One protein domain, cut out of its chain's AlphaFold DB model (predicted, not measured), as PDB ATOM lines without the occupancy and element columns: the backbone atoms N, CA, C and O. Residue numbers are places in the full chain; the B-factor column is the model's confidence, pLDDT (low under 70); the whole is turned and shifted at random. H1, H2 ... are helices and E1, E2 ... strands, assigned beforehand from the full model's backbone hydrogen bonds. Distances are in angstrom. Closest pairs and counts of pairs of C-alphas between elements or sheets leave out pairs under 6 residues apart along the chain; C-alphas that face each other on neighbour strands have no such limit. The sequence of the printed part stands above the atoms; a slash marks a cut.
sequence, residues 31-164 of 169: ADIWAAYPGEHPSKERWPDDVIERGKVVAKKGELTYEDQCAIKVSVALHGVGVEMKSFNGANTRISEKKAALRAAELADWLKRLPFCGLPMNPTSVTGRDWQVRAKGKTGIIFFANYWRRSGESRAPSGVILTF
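Overview. This is residues 31 to 164 of the 169 residues of an uncharacterized protein of Massilia eurypsychrophila (UniProt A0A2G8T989). Helices H2 and H3 lie in the middle of the domain, with two small strand hairpins, E1 with E2 and E3 with E4, toward one end and a longer strand hairpin, E5 with E6, toward the other. E1 runs beside E3, H2 packs on E4, H3 packs on E5, the short helix H1 packs on H2, and the short helix H4 lies beyond E6; the loop of residues 146 to 157, between E5 and E6, reaches away from the body. The printed part has 134 residues with four named helices and six named strands, in the order H1, E1, E2, H2, E3, E4, H3, H4, E5, E6, and its three sheets are antiparallel pairs. The class is mixed, helices and strands, with under half of the residues in named elements. The whole is compact, with a radius of gyration of the C-alphas of 15.4 A, and it spans 42 by 40 by 27 A.

Arrangement. H1, residues 31 to 35, touches H2, residues 70 to 80; their closest C-alphas are those of Ile 33 and Ala 77, 5.4 A apart. E1, residues 51 to 53, and E2, residues 56 to 59, form a hairpin, with N 53 and O 56 within hydrogen-bond range at 2.9 A and N 58 and O 51 at 2.8 A. E3, residues 92 to 95, and E4, residues 98 to 101, form a second hairpin, with N 93 and O 100 within range at 3.0 A. Between E1 and E3 there are 9 pairs of C-alphas within 8 A, the closest being those of Glu 53 and Thr 93, 4.8 A apart. H2 and E4 also have 9 such pairs, the closest being the C-alphas of Ser 75 and Ala 100, 5.1 A apart. H2 and H3, residues 104 to 111, only just touch, with 3 pairs of C-alphas within 8 A, the closest being those of Ala 71 and Ala 104, 4.8 A apart. They run the same way at a tilt of 37 degrees, only just steep. The closest C-alphas of H3 and E5, residues 140 to 145, are those of Ala 108 and Phe 143, 6.6 A apart. E5 and E6, residues 158 to 163, form the third hairpin, their directions at 167 degrees, with N 143 and O 160 within hydrogen-bond range at 2.8 A and N 145 and O 158 at 2.7 A. Residues 124 to 125 pair antiparallel with residues 160 to 161 of E6. The closest C-alphas of E6 and H4, residues 131 to 135, are those of Ile 161 and Ala 135, 7.5 A apart. H4 is apart from H1, H2 and H3. In H1, H2, H3 and H4 every O i to N i+4 pair is within hydrogen-bond range.

Along the chain. H1 begins at C-alpha 31, (-34.815, -6.403, -25.082). H2 measures 15.5 A from first to last C-alpha and H3 10.5 A. E3 measures 9.7 A and E4 10.1 A. E5 measures 16.3 A, and E6 measures 16.4 A and ends at C-alpha 163, (-36.223, -16.969, -19.558).

Size, cuts and confidence. The C-alphas farthest apart are those of Lys 56 and Val 133, at 44.0 A, while the first and last printed C-alphas are 9.6 A apart. The printed part has no cut. The links from H1 to E1, H2 to E3, H3 to H4 and E5 to E6 are long. The mean pLDDT of the printed part is 83.3; residues 40 to 43, 147 to 160 and 162 to 164 are under 70.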
ATOM      1  N   ALA A  31     -34.651  -7.838 -24.840       90.50
ATOM      2  CA  ALA A  31     -34.815  -6.403 -25.082       90.50
ATOM      3  C   ALA A  31     -35.255  -6.094 -26.523       90.50
ATOM      4  O   ALA A  31     -36.111  -5.239 -26.731       90.50
ATOM      5  N   ASP A  32     -34.718  -6.829 -27.501       91.31
ATOM      6  CA  ASP A  32     -35.040  -6.633 -28.914       91.31
ATOM      7  C   ASP A  32     -36.465  -7.117 -29.221       91.31
ATOM      8  O   ASP A  32     -37.210  -6.439 -29.925       91.31
ATOM      9  N   ILE A  33     -36.865  -8.261 -28.648       91.62
ATOM     10  CA  ILE A  33     -38.230  -8.795 -28.775       91.62
ATOM     11  C   ILE A  33     -39.228  -7.861 -28.085       91.62
ATOM     12  O   ILE A  33     -40.289  -7.583 -28.632       91.62
ATOM     13  N   TRP A  34     -38.889  -7.357 -26.898       91.50
ATOM     14  CA  TRP A  34     -39.736  -6.447 -26.132       91.50
ATOM     15  C   TRP A  34     -39.949  -5.118 -26.859       91.50
ATOM     16  O   TRP A  34     -41.077  -4.653 -26.957       91.50
ATOM     17  N   ALA A  35     -38.892  -4.545 -27.442       91.19
ATOM     18  CA  ALA A  35     -38.987  -3.328 -28.246       91.19
ATOM     19  C   ALA A  35     -39.842  -3.509 -29.516       91.19
ATOM     20  O   ALA A  35     -40.376  -2.532 -30.035       91.19
ATOM     21  N   ALA A  36     -39.968  -4.743 -30.014       91.50
ATOM     22  CA  ALA A  36     -40.813  -5.092 -31.153       91.50
ATOM     23  C   ALA A  36     -42.243  -5.511 -30.760       91.50
ATOM     24  O   ALA A  36     -43.051  -5.800 -31.644       91.50
ATOM     25  N   TYR A  37     -42.566  -5.593 -29.465       90.75
ATOM     26  CA  TYR A  37     -43.883  -6.034 -29.010       90.75
ATOM     27  C   TYR A  37     -44.937  -4.947 -29.279       90.75
ATOM     28  O   TYR A  37     -44.799  -3.832 -28.773       90.75
ATOM     29  N   PRO A  38     -45.989  -5.231 -30.069       86.88
ATOM     30  CA  PRO A  38     -46.980  -4.217 -30.426       86.88
ATOM     31  C   PRO A  38     -47.879  -3.896 -29.225       86.88
ATOM     32  O   PRO A  38     -48.356  -4.832 -28.604       86.88
ATOM     33  N   GLY A  39     -48.124  -2.618 -28.909       78.12
ATOM     34  CA  GLY A  39     -49.178  -2.120 -27.997       78.12
ATOM     35  C   GLY A  39     -49.249  -2.673 -26.554       78.12
ATOM     36  O   GLY A  39     -48.714  -3.727 -26.207       78.12
ATOM     37  N   GLU A  40     -50.012  -2.007 -25.685       66.69
ATOM     38  CA  GLU A  40     -50.293  -2.470 -24.309       66.69
ATOM     39  C   GLU A  40     -51.590  -3.317 -24.220       66.69
ATOM     40  O   GLU A  40     -52.127  -3.771 -25.236       66.69
ATOM     41  N   HIS A  41     -52.056  -3.627 -23.005       55.41
ATOM     42  CA  HIS A  41     -53.289  -4.383 -22.725       55.41
ATOM     43  C   HIS A  41     -54.398  -3.431 -22.222       55.41
ATOM     44  O   HIS A  41     -54.069  -2.525 -21.457       55.41
ATOM     45  N   PRO A  42     -55.694  -3.621 -22.558       55.09
ATOM     46  CA  PRO A  42     -56.295  -4.700 -23.356       55.09
ATOM     47  C   PRO A  42     -56.002  -4.595 -24.858       55.09
ATOM     48  O   PRO A  42     -55.982  -3.506 -25.427       55.09
ATOM     49  N   SER A  43     -55.778  -5.740 -25.517       60.97
ATOM     50  CA  SER A  43     -55.400  -5.774 -26.935       60.97
ATOM     51  C   SER A  43     -56.585  -5.430 -27.837       60.97
ATOM     52  O   SER A  43     -57.395  -6.292 -28.161       60.97
ATOM     53  N   LYS A  44     -56.654  -4.173 -28.279       70.88
ATOM     54  CA  LYS A  44     -57.482  -3.722 -29.413       70.88
ATOM     55  C   LYS A  44     -56.623  -3.467 -30.653       70.88
ATOM     56  O   LYS A  44     -56.942  -2.589 -31.453       70.88
ATOM     57  N   GLU A  45     -55.501  -4.180 -30.753       78.12
ATOM     58  CA  GLU A  45     -54.549  -4.003 -31.843       78.12
ATOM     59  C   GLU A  45     -55.259  -4.279 -33.169       78.12
ATOM     60  O   GLU A  45     -55.998  -5.260 -33.319       78.12
ATOM     61  N   ARG A  46     -55.060  -3.355 -34.103       85.69
ATOM     62  CA  ARG A  46     -55.605  -3.398 -35.453       85.69
ATOM     63  C   ARG A  46     -54.422  -3.535 -36.388       85.69
ATOM     64  O   ARG A  46     -53.559  -2.661 -36.426       85.69
ATOM     65  N   TRP A  47     -54.362  -4.650 -37.101       86.12
ATOM     66  CA  TRP A  47     -53.186  -4.977 -37.894       86.12
ATOM     67  C   TRP A  47     -53.079  -4.060 -39.123       86.12
ATOM     68  O   TRP A  47     -54.100  -3.711 -39.726       86.12
ATOM     69  N   PRO A  48     -51.856  -3.636 -39.494       84.50
ATOM     70  CA  PRO A  48     -51.633  -2.694 -40.590       84.50
ATOM     71  C   PRO A  48     -51.815  -3.315 -41.982       84.50
ATOM     72  O   PRO A  48     -51.825  -2.570 -42.961       84.50
ATOM     73  N   ASP A  49     -51.992  -4.635 -42.047       88.00
ATOM     74  CA  ASP A  49     -52.195  -5.432 -43.254       88.00
ATOM     75  C   ASP A  49     -53.402  -6.358 -43.080       88.00
ATOM     76  O   ASP A  49     -53.860  -6.599 -41.959       88.00
ATOM     77  N   ASP A  50     -53.889  -6.898 -44.195       90.38
ATOM     78  CA  ASP A  50     -54.950  -7.898 -44.193       90.38
ATOM     79  C   ASP A  50     -54.516  -9.155 -43.431       90.38
ATOM     80  O   ASP A  50     -53.398  -9.662 -43.579       90.38
ATOM     81  N   VAL A  51     -55.437  -9.683 -42.627       89.94
ATOM     82  CA  VAL A  51     -55.233 -10.924 -41.887       89.94
ATOM     83  C   VAL A  51     -55.748 -12.079 -42.724       89.94
ATOM     84  O   VAL A  51     -56.919 -12.101 -43.110       89.94
ATOM     85  N   ILE A  52     -54.876 -13.044 -43.012       90.38
ATOM     86  CA  ILE A  52     -55.182 -14.141 -43.932       90.38
ATOM     87  C   ILE A  52     -55.138 -15.483 -43.204       90.38
ATOM     88  O   ILE A  52     -54.084 -15.921 -42.742       90.38
ATOM     89  N   GLU A  53     -56.251 -16.210 -43.221       89.88
ATOM     90  CA  GLU A  53     -56.313 -17.609 -42.802       89.88
ATOM     91  C   GLU A  53     -56.615 -18.512 -43.992       89.88
ATOM     92  O   GLU A  53     -57.573 -18.295 -44.732       89.88
ATOM     93  N   ARG A  54     -55.812 -19.567 -44.179       87.31
ATOM     94  CA  ARG A  54     -56.030 -20.578 -45.237       87.31
ATOM     95  C   ARG A  54     -56.260 -19.966 -46.635       87.31
ATOM     96  O   ARG A  54     -57.058 -20.479 -47.415       87.31
ATOM     97  N   GLY A  55     -55.570 -18.865 -46.937       86.69
ATOM     98  CA  GLY A  55     -55.670 -18.152 -48.216       86.69
ATOM     99  C   GLY A  55     -56.874 -17.213 -48.351       86.69
ATOM    100  O   GLY A  55     -57.077 -16.664 -49.427       86.69
ATOM    101  N   LYS A  56     -57.664 -17.009 -47.292       90.31
ATOM    102  CA  LYS A  56     -58.806 -16.088 -47.273       90.31
ATOM    103  C   LYS A  56     -58.540 -14.930 -46.322       90.31
ATOM    104  O   LYS A  56     -58.039 -15.149 -45.222       90.31
ATOM    105  N   VAL A  57     -58.911 -13.720 -46.734       90.38
ATOM    106  CA  VAL A  57     -58.909 -12.548 -45.853       90.38
ATOM    107  C   VAL A  57     -60.010 -12.738 -44.808       90.38
ATOM    108  O   VAL A  57     -61.180 -12.849 -45.166       90.38
ATOM    109  N   VAL A  58     -59.627 -12.822 -43.533       90.12
ATOM    110  CA  VAL A  58     -60.555 -12.943 -42.392       90.12
ATOM    111  C   VAL A  58     -60.803 -11.612 -41.688       90.12
ATOM    112  O   VAL A  58     -61.805 -11.469 -40.998       90.12
ATOM    113  N   ALA A  59     -59.917 -10.638 -41.885       89.06
ATOM    114  CA  ALA A  59     -60.104  -9.249 -41.486       89.06
ATOM    115  C   ALA A  59     -59.274  -8.354 -42.401       89.06
ATOM    116  O   ALA A  59     -58.140  -8.699 -42.751       89.06
ATOM    117  N   LYS A  60     -59.833  -7.211 -42.782       90.12
ATOM    118  CA  LYS A  60     -59.114  -6.211 -43.570       90.12
ATOM    119  C   LYS A  60     -58.169  -5.405 -42.688       90.12
ATOM    120  O   LYS A  60     -58.343  -5.320 -41.470       90.12
ATOM    121  N   LYS A  61     -57.196  -4.754 -43.322       88.62
ATOM    122  CA  LYS A  61     -56.353  -3.733 -42.695       88.62
ATOM    123  C   LYS A  61     -57.167  -2.806 -41.785       88.62
ATOM    124  O   LYS A  61     -58.130  -2.173 -42.217       88.62
ATOM    125  N   GLY A  62     -56.730  -2.673 -40.535       84.56
ATOM    126  CA  GLY A  62     -57.363  -1.792 -39.556       84.56
ATOM    127  C   GLY A  62     -58.580  -2.389 -38.837       84.56
ATOM    128  O   GLY A  62     -59.110  -1.752 -37.923       84.56
ATOM    129  N   GLU A  63     -59.028  -3.595 -39.186       85.44
ATOM    130  CA  GLU A  63     -60.124  -4.278 -38.493       85.44
ATOM    131  C   GLU A  63     -59.616  -5.076 -37.286       85.44
ATOM    132  O   GLU A  63     -58.486  -5.569 -37.248       85.44
ATOM    133  N   LEU A  64     -60.463  -5.188 -36.262       82.50
ATOM    134  CA  LEU A  64     -60.188  -6.042 -35.114       82.50
ATOM    135  C   LEU A  64     -60.506  -7.486 -35.506       82.50
ATOM    136  O   LEU A  64     -61.659  -7.797 -35.787       82.50
ATOM    137  N   THR A  65     -59.500  -8.358 -35.529       81.00
ATOM    138  CA  THR A  65     -59.685  -9.740 -36.000       81.00
ATOM    139  C   THR A  65     -60.055 -10.714 -34.886       81.00
ATOM    140  O   THR A  65     -60.947 -11.537 -35.052       81.00
ATOM    141  N   TYR A  66     -59.364 -10.632 -33.748       82.62
ATOM    142  CA  TYR A  66     -59.567 -11.534 -32.616       82.62
ATOM    143  C   TYR A  66     -59.624 -10.731 -31.324       82.62
ATOM    144  O   TYR A  66     -58.927  -9.724 -31.183       82.62
ATOM    145  N   GLU A  67     -60.424 -11.201 -30.373       79.56
ATOM    146  CA  GLU A  67     -60.473 -10.644 -29.019       79.56
ATOM    147  C   GLU A  67     -59.189 -11.002 -28.248       79.56
ATOM    148  O   GLU A  67     -58.518 -10.131 -27.691       79.56
ATOM    149  N   ASP A  68     -58.778 -12.272 -28.318       82.62
ATOM    150  CA  ASP A  68     -57.563 -12.790 -27.688       82.62
ATOM    151  C   ASP A  68     -56.370 -12.778 -28.651       82.62
ATOM    152  O   ASP A  68     -56.152 -13.709 -29.426       82.62
ATOM    153  N   GLN A  69     -55.539 -11.735 -28.576       86.69
ATOM    154  CA  GLN A  69     -54.414 -11.557 -29.509       86.69
ATOM    155  C   GLN A  69     -53.036 -11.881 -28.920       86.69
ATOM    156  O   GLN A  69     -52.016 -11.641 -29.564       86.69
ATOM    157  N   CYS A  70     -52.960 -12.426 -27.702       89.31
ATOM    158  CA  CYS A  70     -51.686 -12.607 -26.993       89.31
ATOM    159  C   CYS A  70     -50.637 -13.394 -27.801       89.31
ATOM    160  O   CYS A  70     -49.484 -12.969 -27.884       89.31
ATOM    161  N   ALA A  71     -51.037 -14.498 -28.440       91.69
ATOM    162  CA  ALA A  71     -50.149 -15.315 -29.264       91.69
ATOM    163  C   ALA A  71     -49.689 -14.572 -30.528       91.69
ATOM    164  O   ALA A  71     -48.505 -14.607 -30.859       91.69
ATOM    165  N   ILE A  72     -50.595 -13.829 -31.171       92.19
ATOM    166  CA  ILE A  72     -50.310 -13.061 -32.388       92.19
ATOM    167  C   ILE A  72     -49.319 -11.935 -32.085       92.19
ATOM    168  O   ILE A  72     -48.337 -11.776 -32.803       92.19
ATOM    169  N   LYS A  73     -49.509 -11.196 -30.984       91.75
ATOM    170  CA  LYS A  73     -48.594 -10.121 -30.566       91.75
ATOM    171  C   LYS A  73     -47.180 -10.643 -30.311       91.75
ATOM    172  O   LYS A  73     -46.212 -10.028 -30.749       91.75
ATOM    173  N   VAL A  74     -47.051 -11.805 -29.660       93.56
ATOM    174  CA  VAL A  74     -45.746 -12.463 -29.484       93.56
ATOM    175  C   VAL A  74     -45.163 -12.881 -30.838       93.56
ATOM    176  O   VAL A  74     -43.987 -12.633 -31.080       93.56
ATOM    177  N   SER A  75     -45.959 -13.456 -31.745       94.81
ATOM    178  CA  SER A  75     -45.510 -13.784 -33.104       94.81
ATOM    179  C   SER A  75     -44.998 -12.561 -33.870       94.81
ATOM    180  O   SER A  75     -43.924 -12.620 -34.462       94.81
ATOM    181  N   VAL A  76     -45.707 -11.433 -33.807       93.19
ATOM    182  CA  VAL A  76     -45.296 -10.176 -34.450       93.19
ATOM    183  C   VAL A  76     -44.016  -9.620 -33.826       93.19
ATOM    184  O   VAL A  76     -43.110  -9.226 -34.559       93.19
ATOM    185  N   ALA A  77     -43.875  -9.682 -32.500       93.50
ATOM    186  CA  ALA A  77     -42.639  -9.306 -31.815       93.50
ATOM    187  C   ALA A  77     -41.440 -10.155 -32.282       93.50
ATOM    188  O   ALA A  77     -40.361  -9.632 -32.563       93.50
ATOM    189  N   LEU A  78     -41.645 -11.469 -32.437       94.06
ATOM    190  CA  LEU A  78     -40.645 -12.376 -33.004       94.06
ATOM    191  C   LEU A  78     -40.303 -11.999 -34.455       94.06
ATOM    192  O   LEU A  78     -39.130 -11.952 -34.823       94.06
ATOM    193  N   HIS A  79     -41.296 -11.655 -35.275       93.56
ATOM    194  CA  HIS A  79     -41.063 -11.199 -36.647       93.56
ATOM    195  C   HIS A  79     -40.276  -9.890 -36.720       93.56
ATOM    196  O   HIS A  79     -39.468  -9.735 -37.641       93.56
ATOM    197  N   GLY A  80     -40.484  -8.976 -35.767       91.44
ATOM    198  CA  GLY A  80     -39.757  -7.710 -35.666       91.44
ATOM    199  C   GLY A  80     -38.260  -7.890 -35.402       91.44
ATOM    200  O   GLY A  80     -37.457  -7.090 -35.873       91.44
ATOM    201  N   VAL A  81     -37.864  -8.988 -34.746       91.44
ATOM    202  CA  VAL A  81     -36.448  -9.362 -34.573       91.44
ATOM    203  C   VAL A  81     -35.927 -10.312 -35.656       91.44
ATOM    204  O   VAL A  81     -34.806 -10.803 -35.562       91.44
ATOM    205  N   GLY A  82     -36.707 -10.576 -36.707       89.94
ATOM    206  CA  GLY A  82     -36.308 -11.455 -37.812       89.94
ATOM    207  C   GLY A  82     -36.493 -12.951 -37.540       89.94
ATOM    208  O   GLY A  82     -35.974 -13.767 -38.293       89.94
ATOM    209  N   VAL A  83     -37.236 -13.335 -36.495       90.44
ATOM    210  CA  VAL A  83     -37.615 -14.734 -36.266       90.44
ATOM    211  C   VAL A  83     -38.861 -15.074 -37.081       90.44
ATOM    212  O   VAL A  83     -39.967 -14.591 -36.821       90.44
ATOM    213  N   GLU A  84     -38.689 -15.953 -38.062       89.69
ATOM    214  CA  GLU A  84     -39.775 -16.494 -38.867       89.69
ATOM    215  C   GLU A  84     -40.299 -17.807 -38.281       89.69
ATOM    216  O   GLU A  84     -39.558 -18.742 -37.981       89.69
ATOM    217  N   MET A  85     -41.621 -17.930 -38.179       93.00
ATOM    218  CA  MET A  85     -42.277 -19.103 -37.594       93.00
ATOM    219  C   MET A  85     -42.509 -20.221 -38.625       93.00
ATOM    220  O   MET A  85     -43.579 -20.826 -38.684       93.00
ATOM    221  N   LYS A  86     -41.517 -20.508 -39.479       90.06
ATOM    222  CA  LYS A  86     -41.645 -21.484 -40.580       90.06
ATOM    223  C   LYS A  86     -42.040 -22.878 -40.080       90.06
ATOM    224  O   LYS A  86     -42.990 -23.456 -40.605       90.06
ATOM    225  N   SER A  87     -41.382 -23.351 -39.020       91.75
ATOM    226  CA  SER A  87     -41.603 -24.663 -38.392       91.75
ATOM    227  C   SER A  87     -42.840 -24.741 -37.486       91.75
ATOM    228  O   SER A  87     -43.107 -25.793 -36.908       91.75
ATOM    229  N   PHE A  88     -43.594 -23.648 -37.324       95.44
ATOM    230  CA  PHE A  88     -44.825 -23.663 -36.539       95.44
ATOM    231  C   PHE A  88     -45.955 -24.349 -37.318       95.44
ATOM    232  O   PHE A  88     -46.322 -23.902 -38.409       95.44
ATOM    233  N   ASN A  89     -46.523 -25.404 -36.731       93.19
ATOM    234  CA  ASN A  89     -47.561 -26.242 -37.345       93.19
ATOM    235  C   ASN A  89     -48.918 -26.183 -36.616       93.19
ATOM    236  O   ASN A  89     -49.826 -26.927 -36.972       93.19
ATOM    237  N   GLY A  90     -49.061 -25.329 -35.598       92.94
ATOM    238  CA  GLY A  90     -50.334 -25.127 -34.900       92.94
ATOM    239  C   GLY A  90     -51.331 -24.268 -35.688       92.94
ATOM    240  O   GLY A  90     -51.073 -23.861 -36.825       92.94
ATOM    241  N   ALA A  91     -52.464 -23.948 -35.065       93.94
ATOM    242  CA  ALA A  91     -53.445 -22.995 -35.563       93.94
ATOM    243  C   ALA A  91     -52.780 -21.632 -35.791       93.94
ATOM    244  O   ALA A  91     -52.236 -21.017 -34.867       93.94
ATOM    245  N   ASN A  92     -52.799 -21.179 -37.043       94.38
ATOM    246  CA  ASN A  92     -52.070 -20.002 -37.482       94.38
ATOM    247  C   ASN A  92     -52.888 -19.142 -38.440       94.38
ATOM    248  O   ASN A  92     -53.775 -19.630 -39.138       94.38
ATOM    249  N   THR A  93     -52.502 -17.876 -38.478       93.75
ATOM    250  CA  THR A  93     -52.932 -16.873 -39.447       93.75
ATOM    251  C   THR A  93     -51.696 -16.230 -40.075       93.75
ATOM    252  O   THR A  93     -50.565 -16.504 -39.654       93.75
ATOM    253  N   ARG A  94     -51.872 -15.392 -41.092       92.69
ATOM    254  CA  ARG A  94     -50.801 -14.569 -41.655       92.69
ATOM    255  C   ARG A  94     -51.066 -13.098 -41.382       92.69
ATOM    256  O   ARG A  94     -52.124 -12.595 -41.743       92.69
ATOM    257  N   ILE A  95     -50.075 -12.443 -40.783       88.19
ATOM    258  CA  ILE A  95     -50.015 -10.997 -40.555       88.19
ATOM    259  C   ILE A  95     -48.791 -10.483 -41.306       88.19
ATOM    260  O   ILE A  95     -47.694 -11.014 -41.106       88.19
ATOM    261  N   SER A  96     -48.970  -9.496 -42.187       85.25
ATOM    262  CA  SER A  96     -47.880  -8.972 -43.029       85.25
ATOM    263  C   SER A  96     -47.141 -10.099 -43.770       85.25
ATOM    264  O   SER A  96     -45.917 -10.207 -43.714       85.25
ATOM    265  N   GLU A  97     -47.910 -11.026 -44.360       85.81
ATOM    266  CA  GLU A  97     -47.456 -12.254 -45.044       85.81
ATOM    267  C   GLU A  97     -46.737 -13.306 -44.174       85.81
ATOM    268  O   GLU A  97     -46.537 -14.446 -44.616       85.81
ATOM    269  N   LYS A  98     -46.405 -12.985 -42.919       91.75
ATOM    270  CA  LYS A  98     -45.693 -13.865 -41.987       91.75
ATOM    271  C   LYS A  98     -46.661 -14.670 -41.123       91.75
ATOM    272  O   LYS A  98     -47.713 -14.191 -40.712       91.75
ATOM    273  N   LYS A  99     -46.304 -15.930 -40.857       94.81
ATOM    274  CA  LYS A  99     -47.124 -16.867 -40.072       94.81
ATOM    275  C   LYS A  99     -47.123 -16.471 -38.588       94.81
ATOM    276  O   LYS A  99     -46.068 -16.517 -37.965       94.81
ATOM    277  N   ALA A 100     -48.298 -16.212 -38.022       94.38
ATOM    278  CA  ALA A 100     -48.514 -15.912 -36.608       94.38
ATOM    279  C   ALA A 100     -49.388 -16.981 -35.931       94.38
ATOM    280  O   ALA A 100     -50.291 -17.544 -36.553       94.38
ATOM    281  N   ALA A 101     -49.124 -17.279 -34.658       95.25
ATOM    282  CA  ALA A 101     -49.885 -18.270 -33.901       95.25
ATOM    283  C   ALA A 101     -51.200 -17.687 -33.372       95.25
ATOM    284  O   ALA A 101     -51.219 -16.591 -32.818       95.25
ATOM    285  N   LEU A 102     -52.282 -18.462 -33.472       91.94
ATOM    286  CA  LEU A 102     -53.585 -18.108 -32.898       91.94
ATOM    287  C   LEU A 102     -53.725 -18.585 -31.448       91.94
ATOM    288  O   LEU A 102     -54.378 -17.942 -30.634       91.94
ATOM    289  N   ARG A 103     -53.102 -19.717 -31.101       91.12
ATOM    290  CA  ARG A 103     -53.246 -20.356 -29.784       91.12
ATOM    291  C   ARG A 103     -51.974 -20.215 -28.957       91.12
ATOM    292  O   ARG A 103     -50.918 -20.714 -29.339       91.12
ATOM    293  N   ALA A 104     -52.096 -19.607 -27.777       90.69
ATOM    294  CA  ALA A 104     -50.967 -19.388 -26.870       90.69
ATOM    295  C   ALA A 104     -50.321 -20.696 -26.378       90.69
ATOM    296  O   ALA A 104     -49.101 -20.768 -26.274       90.69
ATOM    297  N   ALA A 105     -51.121 -21.740 -26.132       90.00
ATOM    298  CA  ALA A 105     -50.609 -23.047 -25.717       90.00
ATOM    299  C   ALA A 105     -49.724 -23.690 -26.798       90.00
ATOM    300  O   ALA A 105     -48.603 -24.107 -26.520       90.00
ATOM    301  N   GLU A 106     -50.188 -23.690 -28.049       94.06
ATOM    302  CA  GLU A 106     -49.431 -24.245 -29.176       94.06
ATOM    303  C   GLU A 106     -48.166 -23.426 -29.461       94.06
ATOM    304  O   GLU A 106     -47.117 -23.992 -29.770       94.06
ATOM    305  N   LEU A 107     -48.234 -22.097 -29.306       94.81
ATOM    306  CA  LEU A 107     -47.058 -21.233 -29.385       94.81
ATOM    307  C   LEU A 107     -46.032 -21.578 -28.295       94.81
ATOM    308  O   LEU A 107     -44.842 -21.692 -28.588       94.81
ATOM    309  N   ALA A 108     -46.477 -21.777 -27.053       91.88
ATOM    310  CA  ALA A 108     -45.601 -22.161 -25.950       91.88
ATOM    311  C   ALA A 108     -44.928 -23.518 -26.211       91.88
ATOM    312  O   ALA A 108     -43.724 -23.654 -26.000       91.88
ATOM    313  N   ASP A 109     -45.670 -24.502 -26.720       92.00
ATOM    314  CA  ASP A 109     -45.120 -25.814 -27.076       92.00
ATOM    315  C   ASP A 109     -44.136 -25.751 -28.244       92.00
ATOM    316  O   ASP A 109     -43.152 -26.493 -28.265       92.00
ATOM    317  N   TRP A 110     -44.348 -24.846 -29.198       94.50
ATOM    318  CA  TRP A 110     -43.379 -24.588 -30.258       94.50
ATOM    319  C   TRP A 110     -42.098 -23.942 -29.722       94.50
ATOM    320  O   TRP A 110     -41.009 -24.387 -30.076       94.50
ATOM    321  N   LEU A 111     -42.193 -22.963 -28.817       92.44
ATOM    322  CA  LEU A 111     -41.017 -22.315 -28.224       92.44
ATOM    323  C   LEU A 111     -40.150 -23.286 -27.401       92.44
ATOM    324  O   LEU A 111     -38.927 -23.156 -27.396       92.44
ATOM    325  N   LYS A 112     -40.746 -24.307 -26.769       89.81
ATOM    326  CA  LYS A 112     -39.998 -25.378 -26.075       89.81
ATOM    327  C   LYS A 112     -39.094 -26.187 -27.010       89.81
ATOM    328  O   LYS A 112     -38.158 -26.821 -26.540       89.81
ATOM    329  N   ARG A 113     -39.353 -26.169 -28.322       90.81
ATOM    330  CA  ARG A 113     -38.541 -26.862 -29.339       90.81
ATOM    331  C   ARG A 113     -37.321 -26.053 -29.788       90.81
ATOM    332  O   ARG A 113     -36.663 -26.458 -30.737       90.81
ATOM    333  N   LEU A 114     -37.036 -24.921 -29.134       88.44
ATOM    334  CA  LEU A 114     -35.899 -24.041 -29.425       88.44
ATOM    335  C   LEU A 114     -35.824 -23.609 -30.904       88.44
ATOM    336  O   LEU A 114     -34.800 -23.802 -31.556       88.44
ATOM    337  N   PRO A 115     -36.890 -23.002 -31.463       88.94
ATOM    338  CA  PRO A 115     -36.948 -22.647 -32.883       88.94
ATOM    339  C   PRO A 115     -35.962 -21.546 -33.311       88.94
ATOM    340  O   PRO A 115     -35.823 -21.286 -34.505       88.94
ATOM    341  N   PHE A 116     -35.305 -20.874 -32.363       88.44
ATOM    342  CA  PHE A 116     -34.269 -19.874 -32.609       88.44
ATOM    343  C   PHE A 116     -33.299 -19.789 -31.420       88.44
ATOM    344  O   PHE A 116     -33.642 -20.131 -30.285       88.44
ATOM    345  N   CYS A 117     -32.082 -19.304 -31.675       87.06
ATOM    346  CA  CYS A 117     -31.059 -19.098 -30.650       87.06
ATOM    347  C   CYS A 117     -31.459 -17.981 -29.672       87.06
ATOM    348  O   CYS A 117     -31.957 -16.940 -30.092       87.06
ATOM    349  N   GLY A 118     -31.191 -18.164 -28.376       84.44
ATOM    350  CA  GLY A 118     -31.498 -17.188 -27.316       84.44
ATOM    351  C   GLY A 118     -32.572 -17.652 -26.329       84.44
ATOM    352  O   GLY A 118     -32.655 -17.126 -25.217       84.44
ATOM    353  N   LEU A 119     -33.340 -18.682 -26.693       86.12
ATOM    354  CA  LEU A 119     -34.225 -19.387 -25.769       86.12
ATOM    355  C   LEU A 119     -33.433 -20.299 -24.818       86.12
ATOM    356  O   LEU A 119     -32.398 -20.847 -25.208       86.12
ATOM    357  N   PRO A 120     -33.909 -20.492 -23.576       82.25
ATOM    358  CA  PRO A 120     -33.268 -21.396 -22.634       82.25
ATOM    359  C   PRO A 120     -33.544 -22.844 -23.038       82.25
ATOM    360  O   PRO A 120     -34.688 -23.186 -23.327       82.25
ATOM    361  N   MET A 121     -32.533 -23.716 -22.967       77.56
ATOM    362  CA  MET A 121     -32.734 -25.155 -23.207       77.56
ATOM    363  C   MET A 121     -33.787 -25.762 -22.272       77.56
ATOM    364  O   MET A 121     -34.539 -26.640 -22.682       77.56
ATOM    365  N   ASN A 122     -33.867 -25.257 -21.036       79.00
ATOM    366  CA  ASN A 122     -34.811 -25.713 -20.024       79.00
ATOM    367  C   ASN A 122     -35.759 -24.568 -19.620       79.00
ATOM    368  O   ASN A 122     -35.361 -23.678 -18.861       79.00
ATOM    369  N   PRO A 123     -37.013 -24.569 -20.108       80.62
ATOM    370  CA  PRO A 123     -38.064 -23.680 -19.624       80.62
ATOM    371  C   PRO A 123     -38.258 -23.847 -18.115       80.62
ATOM    372  O   PRO A 123     -38.305 -24.969 -17.611       80.62
ATOM    373  N   THR A 124     -38.437 -22.748 -17.384       81.12
ATOM    374  CA  THR A 124     -38.747 -22.834 -15.954       81.12
ATOM    375  C   THR A 124     -40.254 -22.972 -15.770       81.12
ATOM    376  O   THR A 124     -41.026 -22.113 -16.195       81.12
ATOM    377  N   SER A 125     -40.688 -24.034 -15.096       79.81
ATOM    378  CA  SER A 125     -42.079 -24.153 -14.658       79.81
ATOM    379  C   SER A 125     -42.349 -23.165 -13.517       79.81
ATOM    380  O   SER A 125     -41.653 -23.164 -12.497       79.81
ATOM    381  N   VAL A 126     -43.349 -22.303 -13.698       76.56
ATOM    382  CA  VAL A 126     -43.812 -21.312 -12.717       76.56
ATOM    383  C   VAL A 126     -45.286 -21.569 -12.437       76.56
ATOM    384  O   VAL A 126     -46.177 -20.860 -12.891       76.56
ATOM    385  N   THR A 127     -45.538 -22.660 -11.720       76.44
ATOM    386  CA  THR A 127     -46.869 -23.091 -11.286       76.44
ATOM    387  C   THR A 127     -47.087 -22.797  -9.799       76.44
ATOM    388  O   THR A 127     -46.136 -22.564  -9.049       76.44
ATOM    389  N   GLY A 128     -48.349 -22.837  -9.361       74.56
ATOM    390  CA  GLY A 128     -48.727 -22.708  -7.950       74.56
ATOM    391  C   GLY A 128     -48.865 -21.263  -7.461       74.56
ATOM    392  O   GLY A 128     -48.679 -20.314  -8.215       74.56
ATOM    393  N   ARG A 129     -49.212 -21.100  -6.177       77.50
ATOM    394  CA  ARG A 129     -49.460 -19.786  -5.545       77.50
ATOM    395  C   ARG A 129     -48.238 -18.861  -5.585       77.50
ATOM    396  O   ARG A 129     -48.398 -17.656  -5.734       77.50
ATOM    397  N   ASP A 130     -47.035 -19.430  -5.575       79.56
ATOM    398  CA  ASP A 130     -45.777 -18.674  -5.539       79.56
ATOM    399  C   ASP A 130     -45.226 -18.324  -6.930       79.56
ATOM    400  O   ASP A 130     -44.063 -17.930  -7.062       79.56
ATOM    401  N   TRP A 131     -46.020 -18.479  -7.998       80.75
ATOM    402  CA  TRP A 131     -45.555 -18.217  -9.363       80.75
ATOM    403  C   TRP A 131     -44.996 -16.793  -9.518       80.75
ATOM    404  O   TRP A 131     -43.983 -16.608 -10.192       80.75
ATOM    405  N   GLN A 132     -45.597 -15.806  -8.840       83.25
ATOM    406  CA  GLN A 132     -45.156 -14.407  -8.865       83.25
ATOM    407  C   GLN A 132     -43.747 -14.255  -8.297       83.25
ATOM    408  O   GLN A 132     -42.906 -13.591  -8.898       83.25
ATOM    409  N   VAL A 133     -43.463 -14.922  -7.174       84.69
ATOM    410  CA  VAL A 133     -42.133 -14.926  -6.551       84.69
ATOM    411  C   VAL A 133     -41.111 -15.547  -7.499       84.69
ATOM    412  O   VAL A 133     -40.021 -15.010  -7.674       84.69
ATOM    413  N   ARG A 134     -41.477 -16.640  -8.177       80.62
ATOM    414  CA  ARG A 134     -40.586 -17.329  -9.126       80.62
ATOM    415  C   ARG A 134     -40.357 -16.559 -10.428       80.62
ATOM    416  O   ARG A 134     -39.342 -16.806 -11.086       80.62
ATOM    417  N   ALA A 135     -41.288 -15.689 -10.811       84.56
ATOM    418  CA  ALA A 135     -41.186 -14.821 -11.982       84.56
ATOM    419  C   ALA A 135     -40.493 -13.483 -11.672       84.56
ATOM    420  O   ALA A 135     -39.926 -12.866 -12.572       84.56
ATOM    421  N   LYS A 136     -40.507 -13.038 -10.409       85.12
ATOM    422  CA  LYS A 136     -39.950 -11.752  -9.979       85.12
ATOM    423  C   LYS A 136     -38.481 -11.604 -10.390       85.12
ATOM    424  O   LYS A 136     -37.666 -12.497 -10.174       85.12
ATOM    425  N   GLY A 137     -38.153 -10.452 -10.980       84.56
ATOM    426  CA  GLY A 137     -36.795 -10.109 -11.417       84.56
ATOM    427  C   GLY A 137     -36.305 -10.857 -12.662       84.56
ATOM    428  O   GLY A 137     -35.161 -10.663 -13.064       84.56
ATOM    429  N   LYS A 138     -37.139 -11.703 -13.282       86.25
ATOM    430  CA  LYS A 138     -36.799 -12.411 -14.520       86.25
ATOM    431  C   LYS A 138     -37.410 -11.716 -15.728       86.25
ATOM    432  O   LYS A 138     -38.507 -11.172 -15.663       86.25
ATOM    433  N   THR A 139     -36.715 -11.815 -16.854       87.31
ATOM    434  CA  THR A 139     -37.179 -11.331 -18.156       87.31
ATOM    435  C   THR A 139     -37.329 -12.490 -19.128       87.31
ATOM    436  O   THR A 139     -36.461 -13.366 -19.207       87.31
ATOM    437  N   GLY A 140     -38.409 -12.493 -19.901       88.25
ATOM    438  CA  GLY A 140     -38.620 -13.493 -20.935       88.25
ATOM    439  C   GLY A 140     -40.059 -13.583 -21.410       88.25
ATOM    440  O   GLY A 140     -40.862 -12.687 -21.164       88.25
ATOM    441  N   ILE A 141     -40.374 -14.678 -22.095       90.31
ATOM    442  CA  ILE A 141     -41.738 -14.983 -22.531       90.31
ATOM    443  C   ILE A 141     -42.384 -15.844 -21.448       90.31
ATOM    444  O   ILE A 141     -41.879 -16.918 -21.128       90.31
ATOM    445  N   ILE A 142     -43.500 -15.389 -20.886       89.44
ATOM    446  CA  ILE A 142     -44.290 -16.159 -19.923       89.44
ATOM    447  C   ILE A 142     -45.609 -16.593 -20.557       89.44
ATOM    448  O   ILE A 142     -46.289 -15.809 -21.216       89.44
ATOM    449  N   PHE A 143     -45.961 -17.857 -20.360       89.44
ATOM    450  CA  PHE A 143     -47.230 -18.433 -20.769       89.44
ATOM    451  C   PHE A 143     -47.998 -18.881 -19.531       89.44
ATOM    452  O   PHE A 143     -47.477 -19.643 -18.715       89.44
ATOM    453  N   PHE A 144     -49.248 -18.441 -19.422       86.00
ATOM    454  CA  PHE A 144     -50.179 -18.881 -18.394       86.00
ATOM    455  C   PHE A 144     -51.247 -19.781 -19.021       86.00
ATOM    456  O   PHE A 144     -52.031 -19.344 -19.862       86.00
ATOM    457  N   ALA A 145     -51.286 -21.041 -18.606       81.38
ATOM    458  CA  ALA A 145     -52.338 -21.995 -18.923       81.38
ATOM    459  C   ALA A 145     -53.436 -21.964 -17.854       81.38
ATOM    460  O   ALA A 145     -53.162 -21.860 -16.658       81.38
ATOM    461  N   ASN A 146     -54.691 -22.111 -18.288       73.56
ATOM    462  CA  ASN A 146     -55.861 -22.243 -17.407       73.56
ATOM    463  C   ASN A 146     -55.961 -21.125 -16.348       73.56
ATOM    464  O   ASN A 146     -56.425 -21.350 -15.233       73.56
ATOM    465  N   TYR A 147     -55.463 -19.926 -16.668       67.62
ATOM    466  CA  TYR A 147     -55.447 -18.800 -15.731       67.62
ATOM    467  C   TYR A 147     -56.828 -18.158 -15.570       67.62
ATOM    468  O   TYR A 147     -57.108 -17.550 -14.541       67.62
ATOM    469  N   TRP A 148     -57.699 -18.343 -16.562       63.12
ATOM    470  CA  TRP A 148     -59.114 -18.029 -16.482       63.12
ATOM    471  C   TRP A 148     -59.878 -19.303 -16.112       63.12
ATOM    472  O   TRP A 148     -59.800 -20.315 -16.808       63.12
ATOM    473  N   ARG A 149     -60.585 -19.270 -14.980       55.38
ATOM    474  CA  ARG A 149     -61.441 -20.377 -14.541       55.38
ATOM    475  C   ARG A 149     -62.763 -20.280 -15.287       55.38
ATOM    476  O   ARG A 149     -63.504 -19.321 -15.083       55.38
ATOM    477  N   ARG A 150     -63.085 -21.269 -16.120       58.09
ATOM    478  CA  ARG A 150     -64.457 -21.429 -16.611       58.09
ATOM    479  C   ARG A 150     -65.340 -21.924 -15.467       58.09
ATOM    480  O   ARG A 150     -64.874 -22.647 -14.585       58.09
ATOM    481  N   SER A 151     -66.612 -21.528 -15.471       50.28
ATOM    482  CA  SER A 151     -67.581 -22.055 -14.506       50.28
ATOM    483  C   SER A 151     -67.607 -23.585 -14.607       50.28
ATOM    484  O   SER A 151     -67.810 -24.121 -15.695       50.28
ATOM    485  N   GLY A 152     -67.330 -24.278 -13.499       65.00
ATOM    486  CA  GLY A 152     -67.271 -25.744 -13.436       65.00
ATOM    487  C   GLY A 152     -65.883 -26.388 -13.585       65.00
ATOM    488  O   GLY A 152     -65.780 -27.599 -13.413       65.00
ATOM    489  N   GLU A 153     -64.803 -25.637 -13.846       58.28
ATOM    490  CA  GLU A 153     -63.441 -26.204 -13.913       58.28
ATOM    491  C   GLU A 153     -62.703 -26.175 -12.558       58.28
ATOM    492  O   GLU A 153     -62.556 -25.132 -11.912       58.28
ATOM    493  N   SER A 154     -62.178 -27.340 -12.150       57.88
ATOM    494  CA  SER A 154     -61.462 -27.555 -10.876       57.88
ATOM    495  C   SER A 154     -59.931 -27.505 -10.995       57.88
ATOM    496  O   SER A 154     -59.232 -27.650  -9.992       57.88
ATOM    497  N   ARG A 155     -59.376 -27.354 -12.206       59.72
ATOM    498  CA  ARG A 155     -57.918 -27.357 -12.419       59.72
ATOM    499  C   ARG A 155     -57.293 -26.036 -11.968       59.72
ATOM    500  O   ARG A 155     -57.734 -24.963 -12.360       59.72
ATOM    501  N   ALA A 156     -56.230 -26.132 -11.168       60.16
ATOM    502  CA  ALA A 156     -55.445 -24.973 -10.757       60.16
ATOM    503  C   ALA A 156     -54.731 -24.324 -11.966       60.16
ATOM    504  O   ALA A 156     -54.282 -25.050 -12.861       60.16
ATOM    505  N   PRO A 157     -54.568 -22.987 -11.978       59.91
ATOM    506  CA  PRO A 157     -53.751 -22.295 -12.969       59.91
ATOM    507  C   PRO A 157     -52.327 -22.855 -13.014       59.91
ATOM    508  O   PRO A 157     -51.715 -23.123 -11.974       59.91
ATOM    509  N   SER A 158     -51.772 -22.998 -14.215       59.06
ATOM    510  CA  SER A 158     -50.387 -23.424 -14.421       59.06
ATOM    511  C   SER A 158     -49.664 -22.454 -15.352       59.06
ATOM    512  O   SER A 158     -50.272 -21.839 -16.215       59.06
ATOM    513  N   GLY A 159     -48.361 -22.259 -15.171       60.78
ATOM    514  CA  GLY A 159     -47.581 -21.320 -15.973       60.78
ATOM    515  C   GLY A 159     -46.196 -21.859 -16.291       60.78
ATOM    516  O   GLY A 159     -45.613 -22.622 -15.520       60.78
ATOM    517  N   VAL A 160     -45.659 -21.463 -17.441       64.06
ATOM    518  CA  VAL A 160     -44.280 -21.744 -17.851       64.06
ATOM    519  C   VAL A 160     -43.639 -20.433 -18.282       64.06
ATOM    520  O   VAL A 160     -44.222 -19.686 -19.064       64.06
ATOM    521  N   ILE A 161     -42.433 -20.158 -17.790       70.31
ATOM    522  CA  ILE A 161     -41.631 -19.006 -18.201       70.31
ATOM    523  C   ILE A 161     -40.401 -19.481 -18.971       70.31
ATOM    524  O   ILE A 161     -39.616 -20.318 -18.516       70.31
ATOM    525  N   LEU A 162     -40.235 -18.923 -20.162       65.50
ATOM    526  CA  LEU A 162     -39.067 -19.055 -21.015       65.50
ATOM    527  C   LEU A 162     -38.182 -17.837 -20.773       65.50
ATOM    528  O   LEU A 162     -38.398 -16.759 -21.328       65.50
ATOM    529  N   THR A 163     -37.202 -18.004 -19.892       59.47
ATOM    530  CA  THR A 163     -36.223 -16.969 -19.558       59.47
ATOM    531  C   THR A 163     -35.151 -16.885 -20.631       59.47
ATOM    532  O   THR A 163     -34.447 -17.864 -20.868       59.47
ATOM    533  N   PHE A 164     -34.974 -15.723 -21.245       55.69
ATOM    534  CA  PHE A 164     -33.844 -15.517 -22.150       55.69
ATOM    535  C   PHE A 164     -32.552 -15.528 -21.339       55.69
ATOM    536  O   PHE A 164     -32.543 -15.043 -20.205       55.69
TER     537      PHE A 164